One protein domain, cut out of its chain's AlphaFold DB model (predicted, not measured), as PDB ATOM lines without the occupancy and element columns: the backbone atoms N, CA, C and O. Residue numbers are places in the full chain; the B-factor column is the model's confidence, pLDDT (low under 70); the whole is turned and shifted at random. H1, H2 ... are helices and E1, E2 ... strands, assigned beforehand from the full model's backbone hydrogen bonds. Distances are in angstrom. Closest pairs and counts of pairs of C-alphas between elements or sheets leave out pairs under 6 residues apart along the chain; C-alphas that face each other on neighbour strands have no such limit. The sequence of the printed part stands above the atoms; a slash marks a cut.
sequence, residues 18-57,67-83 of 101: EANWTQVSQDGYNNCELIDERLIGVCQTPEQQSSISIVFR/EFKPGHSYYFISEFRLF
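This is residues 18 to 57 and 67 to 83 of the 101 residues of the protein "Ephrin RBD domain-containing protein" of Gongylonema pulchrum (UniProt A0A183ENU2). You find a strongly twisted sheet of three strands with a short helix, H1, at one end, in a flat outline, while residues 44 to 57 fold back past edge strand E2. There are 57 residues printed, with one named helix and three named strands in the order E1, H1, E2, E3 along the chain; the sheet's order is E2, E1, E3, all antiparallel. The class is mixed, with under half of the residues in named elements. It is only just loose, close to compact: radius of gyration of the C-alphas 12.7 A, spans 38 by 27 by 12 A.

Find C-alpha 18 at (180.055, 188.234, 238.227), where E1, residues 18 to 24, begins its 18.5 A. H1 is residues 26 to 31, 8.7 A; E2, residues 38 to 43, 15.1 A. E3, residues 75 to 82, runs 23.0 A to (176.702, 189.360, 243.723).

Inner strand E1 is antiparallel to E3, 154 degrees; see N 20 and O 79, 2.9 A. E1 and E2 are antiparallel, 160 degrees; see N 21 and O 41, 2.9 A. H1, with every O i to N i+4 pair within hydrogen-bond range, only grazes the sheet; its closest C-alphas to E3 are Tyr 29 and Tyr 75, 6.2 A.

C-alphas 57 and 67 are 5.7 A apart across the cut. Residues 46 and 81 to 83 have pLDDT under 70.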
ATOM      1  N   GLU A  18     179.279 187.440 239.178       70.81
ATOM      2  CA  GLU A  18     180.055 188.234 238.227       70.81
ATOM      3  C   GLU A  18     181.442 188.478 238.823       70.81
ATOM      4  O   GLU A  18     181.569 188.985 239.943       70.81
ATOM      5  N   ALA A  19     182.491 188.106 238.091       79.69
ATOM      6  CA  ALA A  19     183.867 188.315 238.527       79.69
ATOM      7  C   ALA A  19     184.518 189.429 237.705       79.69
ATOM      8  O   ALA A  19     184.687 189.290 236.494       79.69
ATOM      9  N   ASN A  20     184.941 190.506 238.362       86.44
ATOM     10  CA  ASN A  20     185.733 191.554 237.727       86.44
ATOM     11  C   ASN A  20     187.214 191.283 237.967       86.44
ATOM     12  O   ASN A  20     187.647 191.104 239.108       86.44
ATOM     13  N   TRP A  21     187.988 191.296 236.889       88.12
ATOM     14  CA  TRP A  21     189.442 191.270 236.923       88.12
ATOM     15  C   TRP A  21     189.973 192.677 236.707       88.12
ATOM     16  O   TRP A  21     189.793 193.262 235.635       88.12
ATOM     17  N   THR A  22     190.658 193.200 237.718       90.81
ATOM     18  CA  THR A  22     191.069 194.602 237.760       90.81
ATOM     19  C   THR A  22     192.542 194.699 238.131       90.81
ATOM     20  O   THR A  22     192.994 194.076 239.094       90.81
ATOM     21  N   GLN A  23     193.313 195.462 237.361       91.75
ATOM     22  CA  GLN A  23     194.669 195.848 237.738       91.75
ATOM     23  C   GLN A  23     194.595 196.951 238.792       91.75
ATOM     24  O   GLN A  23     193.761 197.844 238.678       91.75
ATOM     25  N   VAL A  24     195.475 196.896 239.786       93.00
ATOM     26  CA  VAL A  24     195.565 197.884 240.868       93.00
ATOM     27  C   VAL A  24     197.012 198.300 241.112       93.00
ATOM     28  O   VAL A  24     197.955 197.635 240.658       93.00
ATOM     29  N   SER A  25     197.194 199.387 241.860       93.31
ATOM     30  CA  SER A  25     198.498 199.777 242.393       93.31
ATOM     31  C   SER A  25     199.025 198.771 243.431       93.31
ATOM     32  O   SER A  25     198.302 197.908 243.941       93.31
ATOM     33  N   GLN A  26     200.314 198.876 243.766       92.44
ATOM     34  CA  GLN A  26     200.933 198.047 244.806       92.44
ATOM     35  C   GLN A  26     200.249 198.228 246.168       92.44
ATOM     36  O   GLN A  26     200.021 197.247 246.879       92.44
ATOM     37  N   ASP A  27     199.896 199.467 246.512       92.50
ATOM     38  CA  ASP A  27     199.210 199.793 247.762       92.50
ATOM     39  C   ASP A  27     197.789 199.227 247.773       92.50
ATOM     40  O   ASP A  27     197.396 198.584 248.750       92.50
ATOM     41  N   GLY A  28     197.068 199.338 246.651       91.44
ATOM     42  CA  GLY A  28     195.760 198.704 246.477       91.44
ATOM     43  C   GLY A  28     195.821 197.187 246.666       91.44
ATOM     44  O   GLY A  28     195.020 196.609 247.399       91.44
ATOM     45  N   TYR A  29     196.839 196.525 246.108       91.38
ATOM     46  CA  TYR A  29     197.046 195.086 246.303       91.38
ATOM     47  C   TYR A  29     197.380 194.699 247.749       91.38
ATOM     48  O   TYR A  29     196.972 193.636 248.221       91.38
ATOM     49  N   ASN A  30     198.139 195.531 248.461       91.12
ATOM     50  CA  ASN A  30     198.519 195.259 249.844       91.12
ATOM     51  C   ASN A  30     197.358 195.459 250.823       91.12
ATOM     52  O   ASN A  30     197.229 194.661 251.753       91.12
ATOM     53  N   ASN A  31     196.516 196.465 250.582       91.19
ATOM     54  CA  ASN A  31     195.372 196.800 251.431       91.19
ATOM     55  C   ASN A  31     194.062 196.142 250.970       91.19
ATOM     56  O   ASN A  31     193.047 196.255 251.653       91.19
ATOM     57  N   CYS A  32     194.080 195.423 249.844       88.69
ATOM     58  CA  CYS A  32     192.890 194.856 249.206       88.69
ATOM     59  C   CYS A  32     191.847 195.930 248.837       88.69
ATOM     60  O   CYS A  32     190.642 195.754 249.048       88.69
ATOM     61  N   GLU A  33     192.324 197.036 248.271       89.44
ATOM     62  CA  GLU A  33     191.539 198.192 247.846       89.44
ATOM     63  C   GLU A  33     191.724 198.447 246.345       89.44
ATOM     64  O   GLU A  33     192.781 198.188 245.768       89.44
ATOM     65  N   LEU A  34     190.673 198.952 245.700       89.19
ATOM     66  CA  LEU A  34     190.714 199.361 244.299       89.19
ATOM     67  C   LEU A  34     191.304 200.774 244.226       89.19
ATOM     68  O   LEU A  34     190.569 201.752 244.305       89.19
ATOM     69  N   ILE A  35     192.636 200.856 244.178       91.44
ATOM     70  CA  ILE A  35     193.403 202.101 244.038       91.44
ATOM     71  C   ILE A  35     194.100 202.087 242.677       91.44
ATOM     72  O   ILE A  35     194.763 201.097 242.344       91.44
ATOM     73  N   ASP A  36     193.970 203.186 241.927       90.31
ATOM     74  CA  ASP A  36     194.430 203.329 240.537       90.31
ATOM     75  C   ASP A  36     193.958 202.158 239.669       90.31
ATOM     76  O   ASP A  36     194.732 201.493 238.967       90.31
ATOM     77  N   GLU A  37     192.672 201.846 239.798       90.31
ATOM     78  CA  GLU A  37     192.102 200.628 239.280       90.31
ATOM     79  C   GLU A  37     191.843 200.699 237.778       90.31
ATOM     80  O   GLU A  37     191.387 201.698 237.217       90.31
ATOM     81  N   ARG A  38     192.105 199.584 237.107       89.69
ATOM     82  CA  ARG A  38     191.885 199.455 235.674       89.69
ATOM     83  C   ARG A  38     191.245 198.124 235.350       89.69
ATOM     84  O   ARG A  38     191.837 197.068 235.565       89.69
ATOM     85  N   LEU A  39     190.030 198.184 234.816       89.00
ATOM     86  CA  LEU A  39     189.266 197.003 234.440       89.00
ATOM     87  C   LEU A  39     189.937 196.283 233.264       89.00
ATOM     88  O   LEU A  39     190.192 196.887 232.222       89.00
ATOM     89  N   ILE A  40     190.223 194.995 233.442       89.69
ATOM     90  CA  ILE A  40     190.848 194.136 232.426       89.69
ATOM     91  C   ILE A  40     189.804 193.246 231.764       89.69
ATOM     92  O   ILE A  40     189.854 193.016 230.558       89.69
ATOM     93  N   GLY A  41     188.849 192.754 232.549       86.81
ATOM     94  CA  GLY A  41     187.760 191.939 232.039       86.81
ATOM     95  C   GLY A  41     186.699 191.666 233.090       86.81
ATOM     96  O   GLY A  41     186.928 191.825 234.289       86.81
ATOM     97  N   VAL A  42     185.533 191.252 232.604       85.94
ATOM     98  CA  VAL A  42     184.378 190.873 233.416       85.94
ATOM     99  C   VAL A  42     183.931 189.488 232.978       85.94
ATOM    100  O   VAL A  42     183.738 189.241 231.786       85.94
ATOM    101  N   CYS A  43     183.744 188.596 233.939       81.00
ATOM    102  CA  CYS A  43     183.071 187.324 233.738       81.00
ATOM    103  C   CYS A  43     181.598 187.522 234.100       81.00
ATOM    104  O   CYS A  43     181.270 187.528 235.281       81.00
ATOM    105  N   GLN A  44     180.736 187.732 233.102       76.00
ATOM    106  CA  GLN A  44     179.304 187.998 233.320       76.00
ATOM    107  C   GLN A  44     178.478 186.712 233.434       76.00
ATOM    108  O   GLN A  44     177.534 186.624 234.207       76.00
ATOM    109  N   THR A  45     178.839 185.695 232.655       72.75
ATOM    110  CA  THR A  45     178.043 184.475 232.500       72.75
ATOM    111  C   THR A  45     178.818 183.267 233.022       72.75
ATOM    112  O   THR A  45     179.784 182.860 232.372       72.75
ATOM    113  N   PRO A  46     178.413 182.652 234.148       67.50
ATOM    114  CA  PRO A  46     179.109 181.486 234.699       67.50
ATOM    115  C   PRO A  46     179.002 180.247 233.795       67.50
ATOM    116  O   PRO A  46     179.859 179.369 233.848       67.50
ATOM    117  N   GLU A  47     177.970 180.179 232.950       71.56
ATOM    118  CA  GLU A  47     177.738 179.071 232.015       71.56
ATOM    119  C   GLU A  47     178.630 179.136 230.766       71.56
ATOM    120  O   GLU A  47     178.764 178.144 230.049       71.56
ATOM    121  N   GLN A  48     179.261 180.285 230.502       75.94
ATOM    122  CA  GLN A  48     180.121 180.474 229.340       75.94
ATOM    123  C   GLN A  48     181.577 180.632 229.770       75.94
ATOM    124  O   GLN A  48     181.923 181.484 230.589       75.94
ATOM    125  N   GLN A  49     182.461 179.840 229.163       74.19
ATOM    126  CA  GLN A  49     183.892 179.973 229.394       74.19
ATOM    127  C   GLN A  49     184.392 181.295 228.793       74.19
ATOM    128  O   GLN A  49     184.526 181.436 227.578       74.19
ATOM    129  N   SER A  50     184.686 182.262 229.658       80.50
ATOM    130  CA  SER A  50     185.379 183.501 229.308       80.50
ATOM    131  C   SER A  50     186.877 183.336 229.570       80.50
ATOM    132  O   SER A  50     187.293 182.738 230.562       80.50
ATOM    133  N   SER A  51     187.710 183.825 228.651       82.56
ATOM    134  CA  SER A  51     189.168 183.792 228.790       82.56
ATOM    135  C   SER A  51     189.751 185.171 228.514       82.56
ATOM    136  O   SER A  51     189.306 185.875 227.608       82.56
ATOM    137  N   ILE A  52     190.739 185.564 229.315       83.12
ATOM    138  CA  ILE A  52     191.453 186.833 229.175       83.12
ATOM    139  C   ILE A  52     192.888 186.504 228.777       83.12
ATOM    140  O   ILE A  52     193.580 185.769 229.479       83.12
ATOM    141  N   SER A  53     193.336 187.053 227.650       86.38
ATOM    142  CA  SER A  53     194.713 186.898 227.172       86.38
ATOM    143  C   SER A  53     195.526 188.146 227.503       86.38
ATOM    144  O   SER A  53     195.240 189.227 226.991       86.38
ATOM    145  N   ILE A  54     196.546 187.999 228.348       85.19
ATOM    146  CA  ILE A  54     197.461 189.089 228.709       85.19
ATOM    147  C   ILE A  54     198.716 188.984 227.844       85.19
ATOM    148  O   ILE A  54     199.362 187.939 227.798       85.19
ATOM    149  N   VAL A  55     199.067 190.080 227.173       87.81
ATOM    150  CA  VAL A  55     200.263 190.172 226.330       87.81
ATOM    151  C   VAL A  55     201.275 191.093 226.996       87.81
ATOM    152  O   VAL A  55     200.990 192.267 227.221       87.81
ATOM    153  N   PHE A  56     202.466 190.568 227.275       89.25
ATOM    154  CA  PHE A  56     203.584 191.339 227.814       89.25
ATOM    155  C   PHE A  56     204.311 192.050 226.676       89.25
ATOM    156  O   PHE A  56     204.913 191.403 225.821       89.25
ATOM    157  N   ARG A  57     204.219 193.379 226.641       87.69
ATOM    158  CA  ARG A  57     204.893 194.234 225.660       87.69
ATOM    159  C   ARG A  57     205.156 195.612 226.254       87.69
ATOM    160  O   ARG A  57     204.338 196.100 227.033       87.69
ATOM    161  N   GLU A  67     200.573 197.794 229.237       89.94
ATOM    162  CA  GLU A  67     201.990 197.922 228.902       89.94
ATOM    163  C   GLU A  67     202.821 197.463 230.098       89.94
ATOM    164  O   GLU A  67     202.602 197.892 231.237       89.94
ATOM    165  N   PHE A  68     203.759 196.561 229.831       90.56
ATOM    166  CA  PHE A  68     204.550 195.883 230.845       90.56
ATOM    167  C   PHE A  68     206.019 196.202 230.630       90.56
ATOM    168  O   PHE A  68     206.601 195.745 229.656       90.56
ATOM    169  N   LYS A  69     206.606 196.970 231.546       90.69
ATOM    170  CA  LYS A  69     208.010 197.368 231.490       90.69
ATOM    171  C   LYS A  69     208.886 196.409 232.300       90.69
ATOM    172  O   LYS A  69     208.482 195.991 233.393       90.69
ATOM    173  N   PRO A  70     210.108 196.104 231.830       90.88
ATOM    174  CA  PRO A  70     211.067 195.318 232.595       90.88
ATOM    175  C   PRO A  70     211.353 195.952 233.961       90.88
ATOM    176  O   PRO A  70     211.489 197.166 234.076       90.88
ATOM    177  N   GLY A  71     211.448 195.128 235.006       91.25
ATOM    178  CA  GLY A  71     211.747 195.587 236.370       91.25
ATOM    179  C   GLY A  71     210.554 196.158 237.147       91.25
ATOM    180  O   GLY A  71     210.704 196.462 238.328       91.25
ATOM    181  N   HIS A  72     209.368 196.254 236.540       90.06
ATOM    182  CA  HIS A  72     208.149 196.682 237.227       90.06
ATOM    183  C   HIS A  72     207.303 195.490 237.692       90.06
ATOM    184  O   HIS A  72     207.254 194.442 237.049       90.06
ATOM    185  N   SER A  73     206.618 195.658 238.826       90.94
ATOM    186  CA  SER A  73     205.657 194.684 239.355       90.94
ATOM    187  C   SER A  73     204.231 195.157 239.099       90.94
ATOM    188  O   SER A  73     203.906 196.314 239.350       90.94
ATOM    189  N   TYR A  74     203.387 194.249 238.616       91.25
ATOM    190  CA  TYR A  74     201.999 194.522 238.254       91.25
ATOM    191  C   TYR A  74     201.074 193.659 239.103       91.25
ATOM    192  O   TYR A  74     201.330 192.467 239.287       91.25
ATOM    193  N   TYR A  75     200.006 194.260 239.623       91.56
ATOM    194  CA  TYR A  75     199.125 193.627 240.595       91.56
ATOM    195  C   TYR A  75     197.691 193.587 240.085       91.56
ATOM    196  O   TYR A  75     197.209 194.541 239.478       91.56
ATOM    197  N   PHE A  76     197.013 192.474 240.354       91.00
ATOM    198  CA  PHE A  76     195.638 192.239 239.934       91.00
ATOM    199  C   PHE A  76     194.815 191.751 241.120       91.00
ATOM    200  O   PHE A  76     195.299 190.960 241.937       91.00
ATOM    201  N   ILE A  77     193.571 192.211 241.187       89.69
ATOM    202  CA  ILE A  77     192.560 191.762 242.138       89.69
ATOM    203  C   ILE A  77     191.369 191.233 241.340       89.69
ATOM    204  O   ILE A  77     190.909 191.867 240.390       89.69
ATOM    205  N   SER A  78     190.877 190.063 241.745       85.62
ATOM    206  CA  SER A  78     189.592 189.529 241.309       85.62
ATOM    207  C   SER A  78     188.542 189.826 242.378       85.62
ATOM    208  O   SER A  78     188.658 189.320 243.500       85.62
ATOM    209  N   GLU A  79     187.533 190.626 242.051       82.69
ATOM    210  CA  GLU A  79     186.380 190.850 242.928       82.69
ATOM    211  C   GLU A  79     185.150 190.114 242.394       82.69
ATOM    212  O   GLU A  79     184.852 190.170 241.204       82.69
ATOM    213  N   PHE A  80     184.424 189.438 243.283       77.56
ATOM    214  CA  PHE A  80     183.130 188.846 242.962       77.56
ATOM    215  C   PHE A  80     182.032 189.808 243.407       77.56
ATOM    216  O   PHE A  80     181.939 190.148 244.594       77.56
ATOM    217  N   ARG A  81     181.197 190.256 242.470       69.81
ATOM    218  CA  ARG A  81     179.972 190.995 242.778       69.81
ATOM    219  C   ARG A  81     178.793 190.047 242.668       69.81
ATOM    220  O   ARG A  81     178.624 189.347 241.680       69.81
ATOM    221  N   LEU A  82     177.978 190.054 243.713       64.69
ATOM    222  CA  LEU A  82     176.702 189.360 243.723       64.69
ATOM    223  C   LEU A  82     175.635 190.395 243.410       64.69
ATOM    224  O   LEU A  82     175.459 191.359 244.164       64.69
ATOM    225  N   PHE A  83     174.937 190.198 242.301       55.72
ATOM    226  CA  PHE A  83     173.720 190.937 242.029       55.72
ATOM    227  C   PHE A  83     172.584 190.235 242.761       55.72
ATOM    228  O   PHE A  83     172.360 189.038 242.607       55.72
TER     229      PHE A  83